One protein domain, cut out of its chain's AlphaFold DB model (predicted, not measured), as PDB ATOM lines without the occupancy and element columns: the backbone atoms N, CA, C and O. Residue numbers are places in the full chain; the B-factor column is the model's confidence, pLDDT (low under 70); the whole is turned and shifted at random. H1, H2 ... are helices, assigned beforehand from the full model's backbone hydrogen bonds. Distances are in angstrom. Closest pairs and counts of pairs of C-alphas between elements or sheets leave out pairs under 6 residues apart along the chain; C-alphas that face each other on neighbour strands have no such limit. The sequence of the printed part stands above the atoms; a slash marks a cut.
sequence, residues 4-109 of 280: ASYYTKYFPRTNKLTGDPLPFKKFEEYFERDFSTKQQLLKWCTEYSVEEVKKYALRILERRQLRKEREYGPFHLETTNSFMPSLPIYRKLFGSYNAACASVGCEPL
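This is residues 4 to 109 of the 280 residues of an uncharacterized protein of marine metagenome (UniProt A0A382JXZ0). One long helix, H4, forms the core of a helical body, with H6 packed on its first part, H3 and H7 close to it and H5 close to H6. H1, H2 and the loop of residues 11 to 26 extend the model away from that body, with H1 at the far end. The printed part has 106 residues and seven named helices, H1 to H7 in chain order, with no named strand: all helix. It is compact, with a radius of gyration of the C-alphas of 14.3 A and spans of 42 by 31 by 21 A.

Find C-alpha 50 at (336.795, 90.502, 379.081); from there H4 runs 25.6 A to C-alpha 67 at (313.257, 94.263, 369.614). Before it come H1, residues 4 to 10, H2, residues 27 to 32, and H3, residues 38 to 47, 14.4 A long. After it look for H5, residues 76 to 80, H6, residues 87 to 94, and H7, residues 97 to 102, ending at C-alpha 102, (329.662, 96.420, 363.430).

Start at H4, which touches H6 with residues 50 to 57 alone; the closest C-alphas, of Lys 54 and Leu 93, are 6.3 A apart, at a steep tilt of 58 degrees, opposite ways. H7 is close to H4 but not clearly touching, C-alphas 58 and 100 being closest at 7.1 A. H6 and H7 touch only at the corner, closest at C-alphas 91 and 97, 4.9 A. H3 is close to H4 but not clearly touching, its C-alpha 45 being 5.7 A from C-alpha 53, the closest pair. H5 and H6 are close but not clearly touching, closest at C-alphas 76 and 87, 6.1 A. H1 and H2 are near each other, and both are apart from H4. In H1 to H7 every O i to N i+4 pair is within hydrogen-bond range.

Ser 5 and Gly 95 have the two C-alphas farthest apart, 42.7 A. The printed part has no cut, the link from H1 to H2 is long, and no printed residue is under 70 in pLDDT.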
ATOM      1  N   ALA A   4     304.949  86.105 392.109       88.50
ATOM      2  CA  ALA A   4     306.374  86.212 392.390       88.50
ATOM      3  C   ALA A   4     306.958  84.872 392.864       88.50
ATOM      4  O   ALA A   4     307.941  84.410 392.294       88.50
ATOM      5  N   SER A   5     306.316  84.218 393.836       87.88
ATOM      6  CA  SER A   5     306.705  82.902 394.354       87.88
ATOM      7  C   SER A   5     306.617  81.796 393.303       87.88
ATOM      8  O   SER A   5     307.366  80.830 393.386       87.88
ATOM      9  N   TYR A   6     305.711  81.913 392.329       92.31
ATOM     10  CA  TYR A   6     305.634  80.982 391.205       92.31
ATOM     11  C   TYR A   6     306.885  81.089 390.327       92.31
ATOM     12  O   TYR A   6     307.600  80.104 390.152       92.31
ATOM     13  N   TYR A   7     307.195  82.288 389.826       92.12
ATOM     14  CA  TYR A   7     308.330  82.467 388.920       92.12
ATOM     15  C   TYR A   7     309.673  82.209 389.592       92.12
ATOM     16  O   TYR A   7     310.508  81.533 389.005       92.12
ATOM     17  N   THR A   8     309.875  82.668 390.828       90.25
ATOM     18  CA  THR A   8     311.145  82.420 391.523       90.25
ATOM     19  C   THR A   8     311.344  80.950 391.893       90.25
ATOM     20  O   THR A   8     312.488  80.519 391.996       90.25
ATOM     21  N   LYS A   9     310.264  80.167 392.062       91.56
ATOM     22  CA  LYS A   9     310.346  78.726 392.346       91.56
ATOM     23  C   LYS A   9     310.580  77.888 391.088       91.56
ATOM     24  O   LYS A   9     311.425  77.003 391.113       91.56
ATOM     25  N   TYR A  10     309.814  78.125 390.022       93.62
ATOM     26  CA  TYR A  10     309.850  77.282 388.819       93.62
ATOM     27  C   TYR A  10     310.847  77.763 387.760       93.62
ATOM     28  O   TYR A  10     311.285  76.970 386.934       93.62
ATOM     29  N   PHE A  11     311.239  79.037 387.800       93.00
ATOM     30  CA  PHE A  11     312.210  79.637 386.884       93.00
ATOM     31  C   PHE A  11     313.279  80.411 387.668       93.00
ATOM     32  O   PHE A  11     313.420  81.620 387.469       93.00
ATOM     33  N   PRO A  12     314.016  79.756 388.587       92.56
ATOM     34  CA  PRO A  12     314.984  80.441 389.428       92.56
ATOM     35  C   PRO A  12     316.077  81.074 388.567       92.56
ATOM     36  O   PRO A  12     316.732  80.419 387.756       92.56
ATOM     37  N   ARG A  13     316.287  82.374 388.763       94.81
ATOM     38  CA  ARG A  13     317.380  83.129 388.151       94.81
ATOM     39  C   ARG A  13     318.237  83.754 389.234       94.81
ATOM     40  O   ARG A  13     317.712  84.244 390.234       94.81
ATOM     41  N   THR A  14     319.541  83.775 389.006       94.50
ATOM     42  CA  THR A  14     320.527  84.336 389.930       94.50
ATOM     43  C   THR A  14     321.160  85.595 389.355       94.50
ATOM     44  O   THR A  14     321.252  85.788 388.140       94.50
ATOM     45  N   ASN A  15     321.567  86.487 390.249       94.31
ATOM     46  CA  ASN A  15     322.299  87.691 389.912       94.31
ATOM     47  C   ASN A  15     323.713  87.311 389.463       94.31
ATOM     48  O   ASN A  15     324.453  86.693 390.226       94.31
ATOM     49  N   LYS A  16     324.115  87.709 388.252       93.06
ATOM     50  CA  LYS A  16     325.438  87.362 387.703       93.06
ATOM     51  C   LYS A  16     326.622  87.935 388.488       93.06
ATOM     52  O   LYS A  16     327.728  87.444 388.312       93.06
ATOM     53  N   LEU A  17     326.411  88.971 389.305       93.75
ATOM     54  CA  LEU A  17     327.455  89.559 390.145       93.75
ATOM     55  C   LEU A  17     327.520  88.912 391.531       93.75
ATOM     56  O   LEU A  17     328.614  88.608 391.992       93.75
ATOM     57  N   THR A  18     326.377  88.772 392.210       92.88
ATOM     58  CA  THR A  18     326.340  88.374 393.630       92.88
ATOM     59  C   THR A  18     325.993  86.906 393.858       92.88
ATOM     60  O   THR A  18     326.228  86.394 394.943       92.88
ATOM     61  N   GLY A  19     325.424  86.219 392.864       91.19
ATOM     62  CA  GLY A  19     324.903  84.856 393.004       91.19
ATOM     63  C   GLY A  19     323.523  84.770 393.669       91.19
ATOM     64  O   GLY A  19     322.877  83.729 393.581       91.19
ATOM     65  N   ASP A  20     323.028  85.861 394.263       93.19
ATOM     66  CA  ASP A  20     321.738  85.884 394.959       93.19
ATOM     67  C   ASP A  20     320.548  85.674 394.004       93.19
ATOM     68  O   ASP A  20     320.612  86.077 392.835       93.19
ATOM     69  N   PRO A  21     319.410  85.134 394.482       92.62
ATOM     70  CA  PRO A  21     318.184  85.055 393.695       92.62
ATOM     71  C   PRO A  21     317.715  86.432 393.197       92.62
ATOM     72  O   PRO A  21     317.597  87.392 393.963       92.62
ATOM     73  N   LEU A  22     317.386  86.532 391.906       92.88
ATOM     74  CA  LEU A  22     316.785  87.742 391.347       92.88
ATOM     75  C   LEU A  22     315.329  87.883 391.826       92.88
ATOM     76  O   LEU A  22     314.568  86.911 391.780       92.88
ATOM     77  N   PRO A  23     314.892  89.086 392.242       89.69
ATOM     78  CA  PRO A  23     313.509  89.305 392.642       89.69
ATOM     79  C   PRO A  23     312.588  89.393 391.420       89.69
ATOM     80  O   PRO A  23     312.880  90.100 390.452       89.69
ATOM     81  N   PHE A  24     311.420  88.752 391.490       90.38
ATOM     82  CA  PHE A  24     310.372  88.938 390.491       90.38
ATOM     83  C   PHE A  24     309.617  90.251 390.740       90.38
ATOM     84  O   PHE A  24     309.046  90.456 391.810       90.38
ATOM     85  N   LYS A  25     309.589  91.133 389.735       86.69
ATOM     86  CA  LYS A  25     308.782  92.369 389.742       86.69
ATOM     87  C   LYS A  25     307.792  92.407 388.584       86.69
ATOM     88  O   LYS A  25     306.608  92.652 388.782       86.69
ATOM     89  N   LYS A  26     308.292  92.176 387.372       88.75
ATOM     90  CA  LYS A  26     307.527  92.119 386.123       88.75
ATOM     91  C   LYS A  26     308.110  91.019 385.253       88.75
ATOM     92  O   LYS A  26     309.323  90.834 385.277       88.75
ATOM     93  N   PHE A  27     307.262  90.350 384.479       89.38
ATOM     94  CA  PHE A  27     307.656  89.228 383.626       89.38
ATOM     95  C   PHE A  27     308.829  89.585 382.702       89.38
ATOM     96  O   PHE A  27     309.897  88.997 382.825       89.38
ATOM     97  N   GLU A  28     308.675  90.616 381.864       86.00
ATOM     98  CA  GLU A  28     309.722  91.046 380.924       86.00
ATOM     99  C   GLU A  28     311.043  91.357 381.636       86.00
ATOM    100  O   GLU A  28     312.085  90.806 381.296       86.00
ATOM    101  N   GLU A  29     311.006  92.180 382.690       86.00
ATOM    102  CA  GLU A  29     312.216  92.533 383.438       86.00
ATOM    103  C   GLU A  29     312.883  91.307 384.068       86.00
ATOM    104  O   GLU A  29     314.113  91.216 384.077       86.00
ATOM    105  N   TYR A  30     312.077  90.376 384.587       90.81
ATOM    106  CA  TYR A  30     312.557  89.183 385.267       90.81
ATOM    107  C   TYR A  30     313.245  88.206 384.333       90.81
ATOM    108  O   TYR A  30     314.102  87.492 384.820       90.81
ATOM    109  N   PHE A  31     312.915  88.164 383.040       89.50
ATOM    110  CA  PHE A  31     313.567  87.285 382.057       89.50
ATOM    111  C   PHE A  31     314.626  88.006 381.207       89.50
ATOM    112  O   PHE A  31     315.514  87.367 380.644       89.50
ATOM    113  N   GLU A  32     314.592  89.339 381.148       87.44
ATOM    114  CA  GLU A  32     315.560  90.121 380.377       87.44
ATOM    115  C   GLU A  32     316.793  90.549 381.179       87.44
ATOM    116  O   GLU A  32     317.865  90.695 380.589       87.44
ATOM    117  N   ARG A  33     316.671  90.776 382.495       90.12
ATOM    118  CA  ARG A  33     317.771  91.310 383.318       90.12
ATOM    119  C   ARG A  33     318.574  90.207 383.985       90.12
ATOM    120  O   ARG A  33     318.000  89.271 384.519       90.12
ATOM    121  N   ASP A  34     319.891  90.354 384.010       93.50
ATOM    122  CA  ASP A  34     320.808  89.450 384.724       93.50
ATOM    123  C   ASP A  34     321.319  90.039 386.060       93.50
ATOM    124  O   ASP A  34     322.127  89.428 386.758       93.50
ATOM    125  N   PHE A  35     320.837  91.233 386.426       94.62
ATOM    126  CA  PHE A  35     321.229  91.967 387.630       94.62
ATOM    127  C   PHE A  35     320.014  92.680 388.238       94.62
ATOM    128  O   PHE A  35     319.085  93.064 387.520       94.62
ATOM    129  N   SER A  36     320.034  92.916 389.550       90.94
ATOM    130  CA  SER A  36     318.959  93.636 390.251       90.94
ATOM    131  C   SER A  36     319.031  95.147 390.024       90.94
ATOM    132  O   SER A  36     318.001  95.824 389.988       90.94
ATOM    133  N   THR A  37     320.241  95.691 389.857       92.06
ATOM    134  CA  THR A  37     320.466  97.121 389.609       92.06
ATOM    135  C   THR A  37     321.445  97.351 388.465       92.06
ATOM    136  O   THR A  37     322.287  96.512 388.143       92.06
ATOM    137  N   LYS A  38     321.366  98.538 387.858       91.88
ATOM    138  CA  LYS A  38     322.317  98.935 386.819       91.88
ATOM    139  C   LYS A  38     323.746  99.060 387.354       91.88
ATOM    140  O   LYS A  38     324.685  98.736 386.642       91.88
ATOM    141  N   GLN A  39     323.918  99.507 388.597       94.00
ATOM    142  CA  GLN A  39     325.241  99.604 389.222       94.00
ATOM    143  C   GLN A  39     325.917  98.231 389.317       94.00
ATOM    144  O   GLN A  39     327.100  98.125 389.020       94.00
ATOM    145  N   GLN A  40     325.158  97.177 389.641       95.62
ATOM    146  CA  GLN A  40     325.671  95.805 389.647       95.62
ATOM    147  C   GLN A  40     326.101  95.348 388.248       95.62
ATOM    148  O   GLN A  40     327.178  94.784 388.110       95.62
ATOM    149  N   LEU A  41     325.314  95.651 387.209       96.19
ATOM    150  CA  LEU A  41     325.716  95.390 385.823       96.19
ATOM    151  C   LEU A  41     327.044  96.084 385.479       96.19
ATOM    152  O   LEU A  41     327.943  95.454 384.935       96.19
ATOM    153  N   LEU A  42     327.178  97.379 385.790       95.44
ATOM    154  CA  LEU A  42     328.397  98.133 385.483       95.44
ATOM    155  C   LEU A  42     329.610  97.583 386.248       95.44
ATOM    156  O   LEU A  42     330.669  97.438 385.647       95.44
ATOM    157  N   LYS A  43     329.433  97.227 387.526       95.94
ATOM    158  CA  LYS A  43     330.469  96.604 388.362       95.94
ATOM    159  C   LYS A  43     330.894  95.234 387.818       95.94
ATOM    160  O   LYS A  43     332.083  94.965 387.679       95.94
ATOM    161  N   TRP A  44     329.936  94.407 387.410       96.94
ATOM    162  CA  TRP A  44     330.215  93.121 386.773       96.94
ATOM    163  C   TRP A  44     331.023  93.286 385.482       96.94
ATOM    164  O   TRP A  44     332.038  92.622 385.305       96.94
ATOM    165  N   CYS A  45     330.650  94.245 384.628       95.75
ATOM    166  CA  CYS A  45     331.397  94.548 383.405       95.75
ATOM    167  C   CYS A  45     332.854  94.979 383.654       95.75
ATOM    168  O   CYS A  45     333.657  94.932 382.722       95.75
ATOM    169  N   THR A  46     333.189  95.455 384.858       92.75
ATOM    170  CA  THR A  46     334.551  95.877 385.213       92.75
ATOM    171  C   THR A  46     335.373  94.805 385.920       92.75
ATOM    172  O   THR A  46     336.593  94.844 385.799       92.75
ATOM    173  N   GLU A  47     334.734  93.888 386.649       93.12
ATOM    174  CA  GLU A  47     335.411  92.896 387.504       93.12
ATOM    175  C   GLU A  47     335.566  91.518 386.846       93.12
ATOM    176  O   GLU A  47     336.428  90.744 387.250       93.12
ATOM    177  N   TYR A  48     334.747  91.204 385.840       93.31
ATOM    178  CA  TYR A  48     334.723  89.886 385.202       93.31
ATOM    179  C   TYR A  48     335.579  89.823 383.934       93.31
ATOM    180  O   TYR A  48     336.053  90.838 383.414       93.31
ATOM    181  N   SER A  49     335.779  88.602 383.426       94.44
ATOM    182  CA  SER A  49     336.631  88.352 382.266       94.44
ATOM    183  C   SER A  49     336.150  89.112 381.022       94.44
ATOM    184  O   SER A  49     334.958  89.172 380.705       94.44
ATOM    185  N   VAL A  50     337.095  89.692 380.276       93.69
ATOM    186  CA  VAL A  50     336.795  90.502 379.081       93.69
ATOM    187  C   VAL A  50     335.986  89.709 378.054       93.69
ATOM    188  O   VAL A  50     335.099  90.266 377.410       93.69
ATOM    189  N   GLU A  51     336.255  88.413 377.904       95.12
ATOM    190  CA  GLU A  51     335.558  87.539 376.958       95.12
ATOM    191  C   GLU A  51     334.084  87.329 377.319       95.12
ATOM    192  O   GLU A  51     333.211  87.454 376.455       95.12
ATOM    193  N   GLU A  52     333.780  87.054 378.590       95.25
ATOM    194  CA  GLU A  52     332.400  86.887 379.054       95.25
ATOM    195  C   GLU A  52     331.618  88.193 378.946       95.25
ATOM    196  O   GLU A  52     330.480  88.205 378.464       95.25
ATOM    197  N   VAL A  53     332.241  89.308 379.340       96.31
ATOM    198  CA  VAL A  53     331.613  90.628 379.265       96.31
ATOM    199  C   VAL A  53     331.376  91.028 377.805       96.31
ATOM    200  O   VAL A  53     330.299  91.539 377.492       96.31
ATOM    201  N   LYS A  54     332.309  90.742 376.883       96.75
ATOM    202  CA  LYS A  54     332.118  90.949 375.433       96.75
ATOM    203  C   LYS A  54     330.907  90.186 374.903       96.75
ATOM    204  O   LYS A  54     330.035  90.799 374.289       96.75
ATOM    205  N   LYS A  55     330.825  88.877 375.174       96.12
ATOM    206  CA  LYS A  55     329.697  88.027 374.746       96.12
ATOM    207  C   LYS A  55     328.369  88.553 375.294       96.12
ATOM    208  O   LYS A  55     327.388  88.665 374.560       96.12
ATOM    209  N   TYR A  56     328.346  88.934 376.573       96.00
ATOM    210  CA  TYR A  56     327.171  89.532 377.200       96.00
ATOM    211  C   TYR A  56     326.765  90.854 376.532       96.00
ATOM    212  O   TYR A  56     325.587  91.054 376.231       96.00
ATOM    213  N   ALA A  57     327.726  91.749 376.298       96.06
ATOM    214  CA  ALA A  57     327.486  93.069 375.731       96.06
ATOM    215  C   ALA A  57     326.914  92.982 374.307       96.06
ATOM    216  O   ALA A  57     325.913  93.643 374.031       96.06
ATOM    217  N   LEU A  58     327.469  92.118 373.445       95.88
ATOM    218  CA  LEU A  58     326.946  91.891 372.089       95.88
ATOM    219  C   LEU A  58     325.507  91.376 372.112       95.88
ATOM    220  O   LEU A  58     324.647  91.949 371.456       95.88
ATOM    221  N   ARG A  59     325.213  90.378 372.952       95.06
ATOM    222  CA  ARG A  59     323.856  89.826 373.099       95.06
ATOM    223  C   ARG A  59     322.829  90.889 373.511       95.06
ATOM    224  O   ARG A  59     321.691  90.868 373.050       95.06
ATOM    225  N   ILE A  60     323.197  91.800 374.417       94.00
ATOM    226  CA  ILE A  60     322.304  92.890 374.846       94.00
ATOM    227  C   ILE A  60     322.110  93.920 373.730       94.00
ATOM    228  O   ILE A  60     320.994  94.413 373.554       94.00
ATOM    229  N   LEU A  61     323.177  94.249 372.999       93.94
ATOM    230  CA  LEU A  61     323.133  95.168 371.867       93.94
ATOM    231  C   LEU A  61     322.243  94.621 370.740       93.94
ATOM    232  O   LEU A  61     321.298  95.295 370.335       93.94
ATOM    233  N   GLU A  62     322.471  93.374 370.330       92.62
ATOM    234  CA  GLU A  62     321.701  92.661 369.306       92.62
ATOM    235  C   GLU A  62     320.215  92.570 369.674       92.62
ATOM    236  O   GLU A  62     319.348  92.988 368.907       92.62
ATOM    237  N   ARG A  63     319.896  92.130 370.901       90.19
ATOM    238  CA  ARG A  63     318.504  92.054 371.376       90.19
ATOM    239  C   ARG A  63     317.787  93.400 371.278       90.19
ATOM    240  O   ARG A  63     316.593  93.439 370.990       90.19
ATOM    241  N   ARG A  64     318.480  94.506 371.561       87.69
ATOM    242  CA  ARG A  64     317.889  95.847 371.479       87.69
ATOM    243  C   ARG A  64     317.628  96.288 370.053       87.69
ATOM    244  O   ARG A  64     316.591  96.906 369.826       87.69
ATOM    245  N   GLN A  65     318.546  95.968 369.150       85.44
ATOM    246  CA  GLN A  65     318.384  96.248 367.734       85.44
ATOM    247  C   GLN A  65     317.146  95.530 367.192       85.44
ATOM    248  O   GLN A  65     316.250  96.169 366.647       85.44
ATOM    249  N   LEU A  66     317.053  94.225 367.465       82.62
ATOM    250  CA  LEU A  66     315.970  93.366 366.990       82.62
ATOM    251  C   LEU A  66     314.611  93.726 367.608       82.62
ATOM    252  O   LEU A  66     313.617  93.789 366.899       82.62
ATOM    253  N   ARG A  67     314.541  94.013 368.919       82.50
ATOM    254  CA  ARG A  67     313.257  94.263 369.614       82.50
ATOM    255  C   ARG A  67     312.484  95.471 369.069       82.50
ATOM    256  O   ARG A  67     311.271  95.528 369.243       82.50
ATOM    257  N   LYS A  68     313.175  96.469 368.517       79.31
ATOM    258  CA  LYS A  68     312.567  97.718 368.034       79.31
ATOM    259  C   LYS A  68     312.815  97.978 366.548       79.31
ATOM    260  O   LYS A  68     312.546  99.092 366.119       79.31
ATOM    261  N   GLU A  69     313.357  96.999 365.819       85.44
ATOM    262  CA  GLU A  69     313.707  97.126 364.394       85.44
ATOM    263  C   GLU A  69     314.485  98.415 364.094       85.44
ATOM    264  O   GLU A  69     314.240  99.123 363.121       85.44
ATOM    265  N   ARG A  70     315.408  98.772 364.992       87.69
ATOM    266  CA  ARG A  70     316.194  99.995 364.827       87.69
ATOM    267  C   ARG A  70     317.257  99.767 363.765       87.69
ATOM    268  O   ARG A  70     317.793  98.669 363.654       87.69
ATOM    269  N   GLU A  71     317.588 100.816 363.024       91.38
ATOM    270  CA  GLU A  71     318.686 100.811 362.048       91.38
ATOM    271  C   GLU A  71     320.038 101.069 362.733       91.38
ATOM    272  O   GLU A  71     321.054 100.462 362.400       91.38
ATOM    273  N   TYR A  72     320.034 101.891 363.787       94.88
ATOM    274  CA  TYR A  72     321.239 102.376 364.450       94.88
ATOM    275  C   TYR A  72     321.407 101.846 365.874       94.88
ATOM    276  O   TYR A  72     320.443 101.647 366.614       94.88
ATOM    277  N   GLY A  73     322.662 101.692 366.291       94.88
ATOM    278  CA  GLY A  73     323.031 101.369 367.661       94.88
ATOM    279  C   GLY A  73     322.695 102.504 368.645       94.88
ATOM    280  O   GLY A  73     322.691 103.682 368.274       94.88
ATOM    281  N   PRO A  74     322.440 102.180 369.925       95.56
ATOM    282  CA  PRO A  74     322.035 103.149 370.938       95.56
ATOM    283  C   PRO A  74     323.121 104.192 371.219       95.56
ATOM    284  O   PRO A  74     324.307 103.878 371.267       95.56
ATOM    285  N   PHE A  75     322.705 105.431 371.464       96.19
ATOM    286  CA  PHE A  75     323.582 106.558 371.805       96.19
ATOM    287  C   PHE A  75     323.795 106.682 373.322       96.19
ATOM    288  O   PHE A  75     323.185 105.960 374.118       96.19
ATOM    289  N   HIS A  76     324.660 107.595 373.762       96.88
ATOM    290  CA  HIS A  76     325.103 107.707 375.154       96.88
ATOM    291  C   HIS A  76     323.956 107.849 376.140       96.88
ATOM    292  O   HIS A  76     323.826 107.013 377.036       96.88
ATOM    293  N   LEU A  77     323.071 108.827 375.934       95.19
ATOM    294  CA  LEU A  77     321.900 109.028 376.789       95.19
ATOM    295  C   LEU A  77     321.004 107.778 376.829       95.19
ATOM    296  O   LEU A  77     320.416 107.452 377.864       95.19
ATOM    297  N   GLU A  78     320.910 107.038 375.724       94.88
ATOM    298  CA  GLU A  78     320.184 105.778 375.711       94.88
ATOM    299  C   GLU A  78     320.869 104.727 376.584       94.88
ATOM    300  O   GLU A  78     320.199 104.129 377.434       94.88
ATOM    301  N   THR A  79     322.172 104.503 376.397       94.62
ATOM    302  CA  THR A  79     322.918 103.486 377.149       94.62
ATOM    303  C   THR A  79     322.983 103.813 378.635       94.62
ATOM    304  O   THR A  79     322.888 102.899 379.452       94.62
ATOM    305  N   THR A  80     323.047 105.092 379.026       92.31
ATOM    306  CA  THR A  80     323.055 105.552 380.428       92.31
ATOM    307  C   THR A  80     321.683 105.462 381.096       92.31
ATOM    308  O   THR A  80     321.618 105.151 382.286       92.31
ATOM    309  N   ASN A  81     320.587 105.563 380.343       90.31
ATOM    310  CA  ASN A  81     319.218 105.463 380.869       90.31
ATOM    311  C   ASN A  81     318.532 104.129 380.535       90.31
ATOM    312  O   ASN A  81     317.307 104.044 380.421       90.31
ATOM    313  N   SER A  82     319.327 103.086 380.318       89.88
ATOM    314  CA  SER A  82     318.885 101.738 379.966       89.88
ATOM    315  C   SER A  82     319.643 100.683 380.764       89.88
ATOM    316  O   SER A  82     320.766 100.928 381.206       89.88
ATOM    317  N   PHE A  83     319.059  99.496 380.929       91.38
ATOM    318  CA  PHE A  83     319.709  98.366 381.601       91.38
ATOM    319  C   PHE A  83     320.691  97.648 380.659       91.38
ATOM    320  O   PHE A  83     320.447  96.531 380.214       91.38
ATOM    321  N   MET A  84     321.769  98.335 380.284       93.25
ATOM    322  CA  MET A  84     322.805  97.833 379.381       93.25
ATOM    323  C   MET A  84     324.176  98.443 379.719       93.25
ATOM    324  O   MET A  84     324.218  99.436 380.460       93.25
ATOM    325  N   PRO A  85     325.285  97.876 379.201       95.69
ATOM    326  CA  PRO A  85     326.604  98.491 379.328       95.69
ATOM    327  C   PRO A  85     326.622  99.914 378.751       95.69
ATOM    328  O   PRO A  85     325.903 100.217 377.799       95.69
ATOM    329  N   SER A  86     327.424 100.797 379.343       95.31
ATOM    330  CA  SER A  86     327.602 102.173 378.867       95.31
ATOM    331  C   SER A  86     328.542 102.233 377.658       95.31
ATOM    332  O   SER A  86     329.340 101.314 377.446       95.31
ATOM    333  N   LEU A  87     328.504 103.326 376.883       95.62
ATOM    334  CA  LEU A  87     329.439 103.514 375.763       95.62
ATOM    335  C   LEU A  87     330.921 103.363 376.160       95.62
ATOM    336  O   LEU A  87     331.632 102.665 375.435       95.62
ATOM    337  N   PRO A  88     331.411 103.907 377.296       94.88
ATOM    338  CA  PRO A  88     332.787 103.669 377.736       94.88
ATOM    339  C   PRO A  88     333.136 102.185 377.905       94.88
ATOM    340  O   PRO A  88     334.238 101.775 377.547       94.88
ATOM    341  N   ILE A  89     332.198 101.364 378.395       95.62
ATOM    342  CA  ILE A  89     332.413  99.917 378.535       95.62
ATOM    343  C   ILE A  89     332.548  99.273 377.157       95.62
ATOM    344  O   ILE A  89     333.514  98.550 376.928       95.62
ATOM    345  N   TYR A  90     331.649  99.567 376.213       96.12
ATOM    346  CA  TYR A  90     331.792  99.046 374.849       96.12
ATOM    347  C   TYR A  90     333.120  99.474 374.213       96.12
ATOM    348  O   TYR A  90     333.831  98.643 373.659       96.12
ATOM    349  N   ARG A  91     333.508 100.746 374.343       94.81
ATOM    350  CA  ARG A  91     334.792 101.238 373.822       94.81
ATOM    351  C   ARG A  91     335.980 100.497 374.439       94.81
ATOM    352  O   ARG A  91     336.871 100.095 373.703       94.81
ATOM    353  N   LYS A  92     335.974 100.261 375.757       94.75
ATOM    354  CA  LYS A  92     337.029  99.500 376.448       94.75
ATOM    355  C   LYS A  92     337.111  98.053 375.957       94.75
ATOM    356  O   LYS A  92     338.204  97.531 375.783       94.75
ATOM    357  N   LEU A  93     335.967  97.405 375.741       95.69
ATOM    358  CA  LEU A  93     335.917  96.005 375.321       95.69
ATOM    359  C   LEU A  93     336.338  95.838 373.853       95.69
ATOM    360  O   LEU A  93     337.152  94.973 373.542       95.69
ATOM    361  N   PHE A  94     335.804  96.656 372.948       96.00
ATOM    362  CA  PHE A  94     335.929  96.467 371.496       96.00
ATOM    363  C   PHE A  94     336.931  97.427 370.831       96.00
ATOM    364  O   PHE A  94     337.038  97.460 369.609       96.00
ATOM    365  N   GLY A  95     337.638  98.253 371.608       94.81
ATOM    366  CA  GLY A  95     338.519  99.325 371.124       94.81
ATOM    367  C   GLY A  95     337.762 100.574 370.651       94.81
ATOM    368  O   GLY A  95     338.206 101.701 370.865       94.81
ATOM    369  N   SER A  96     336.576 100.402 370.063       94.88
ATOM    370  CA  SER A  96     335.662 101.489 369.709       94.88
ATOM    371  C   SER A  96     334.205 101.039 369.799       94.88
ATOM    372  O   SER A  96     333.904  99.846 369.764       94.88
ATOM    373  N   TYR A  97     333.280 101.997 369.898       95.75
ATOM    374  CA  TYR A  97     331.855 101.667 369.861       95.75
ATOM    375  C   TYR A  97     331.392 101.265 368.454       95.75
ATOM    376  O   TYR A  97     330.587 100.351 368.316       95.75
ATOM    377  N   ASN A  98     331.976 101.862 367.410       95.25
ATOM    378  CA  ASN A  98     331.731 101.475 366.021       95.25
ATOM    379  C   ASN A  98     332.044  99.989 365.788       95.25
ATOM    380  O   ASN A  98     331.243  99.300 365.172       95.25
ATOM    381  N   ALA A  99     333.151  99.475 366.340       96.25
ATOM    382  CA  ALA A  99     333.493  98.054 366.248       96.25
ATOM    383  C   ALA A  99     332.471  97.147 366.964       96.25
ATOM    384  O   ALA A  99     332.140  96.071 366.465       96.25
ATOM    385  N   ALA A 100     331.936  97.588 368.108       95.94
ATOM    386  CA  ALA A 100     330.895  96.855 368.824       95.94
ATOM    387  C   ALA A 100     329.588  96.768 368.014       95.94
ATOM    388  O   ALA A 100     329.018  95.686 367.901       95.94
ATOM    389  N   CYS A 101     329.139  97.879 367.420       95.75
ATOM    390  CA  CYS A 101     327.962  97.904 366.544       95.75
ATOM    391  C   CYS A 101     328.172  97.080 365.265       95.75
ATOM    392  O   CYS A 101     327.311  96.279 364.911       95.75
ATOM    393  N   ALA A 102     329.343  97.190 364.631       95.62
ATOM    394  CA  ALA A 102     329.662  96.420 363.430       95.62
ATOM    395  C   ALA A 102     329.606  94.903 363.683       95.62
ATOM    396  O   ALA A 102     329.174  94.148 362.817       95.62
ATOM    397  N   SER A 103     329.963  94.461 364.894       94.44
ATOM    398  CA  SER A 103     329.896  93.047 365.299       94.44
ATOM    399  C   SER A 103     328.471  92.478 365.341       94.44
ATOM    400  O   SER A 103     328.315  91.262 365.360       94.44
ATOM    401  N   VAL A 104     327.439  93.330 365.368       93.00
ATOM    402  CA  VAL A 104     326.019  92.933 365.295       93.00
ATOM    403  C   VAL A 104     325.344  93.419 364.004       93.00
ATOM    404  O   VAL A 104     324.120  93.437 363.919       93.00
ATOM    405  N   GLY A 105     326.131  93.837 363.005       92.25
ATOM    406  CA  GLY A 105     325.621  94.262 361.700       92.25
ATOM    407  C   GLY A 105     324.944  95.635 361.680       92.25
ATOM    408  O   GLY A 105     324.128  95.879 360.797       92.25
ATOM    409  N   CYS A 106     325.253  96.534 362.622       93.44
ATOM    410  CA  CYS A 106     324.733  97.908 362.616       93.44
ATOM    411  C   CYS A 106     325.837  98.958 362.799       93.44
ATOM    412  O   CYS A 106     327.006  98.640 363.023       93.44
ATOM    413  N   GLU A 107     325.472 100.239 362.733       95.19
ATOM    414  CA  GLU A 107     326.369 101.351 363.056       95.19
ATOM    415  C   GLU A 107     325.801 102.241 364.173       95.19
ATOM    416  O   GLU A 107     324.585 102.288 364.367       95.19
ATOM    417  N   PRO A 108     326.641 102.952 364.951       96.12
ATOM    418  CA  PRO A 108     326.145 103.885 365.958       96.12
ATOM    419  C   PRO A 108     325.294 104.997 365.334       96.12
ATOM    420  O   PRO A 108     325.649 105.535 364.282       96.12
ATOM    421  N   LEU A 109     324.233 105.420 366.033       96.50
ATOM    422  CA  LEU A 109     323.415 106.573 365.624       96.50
ATOM    423  C   LEU A 109     324.274 107.831 365.412       96.50
ATOM    424  O   LEU A 109     324.097 108.580 364.449       96.50
TER     425      LEU A 109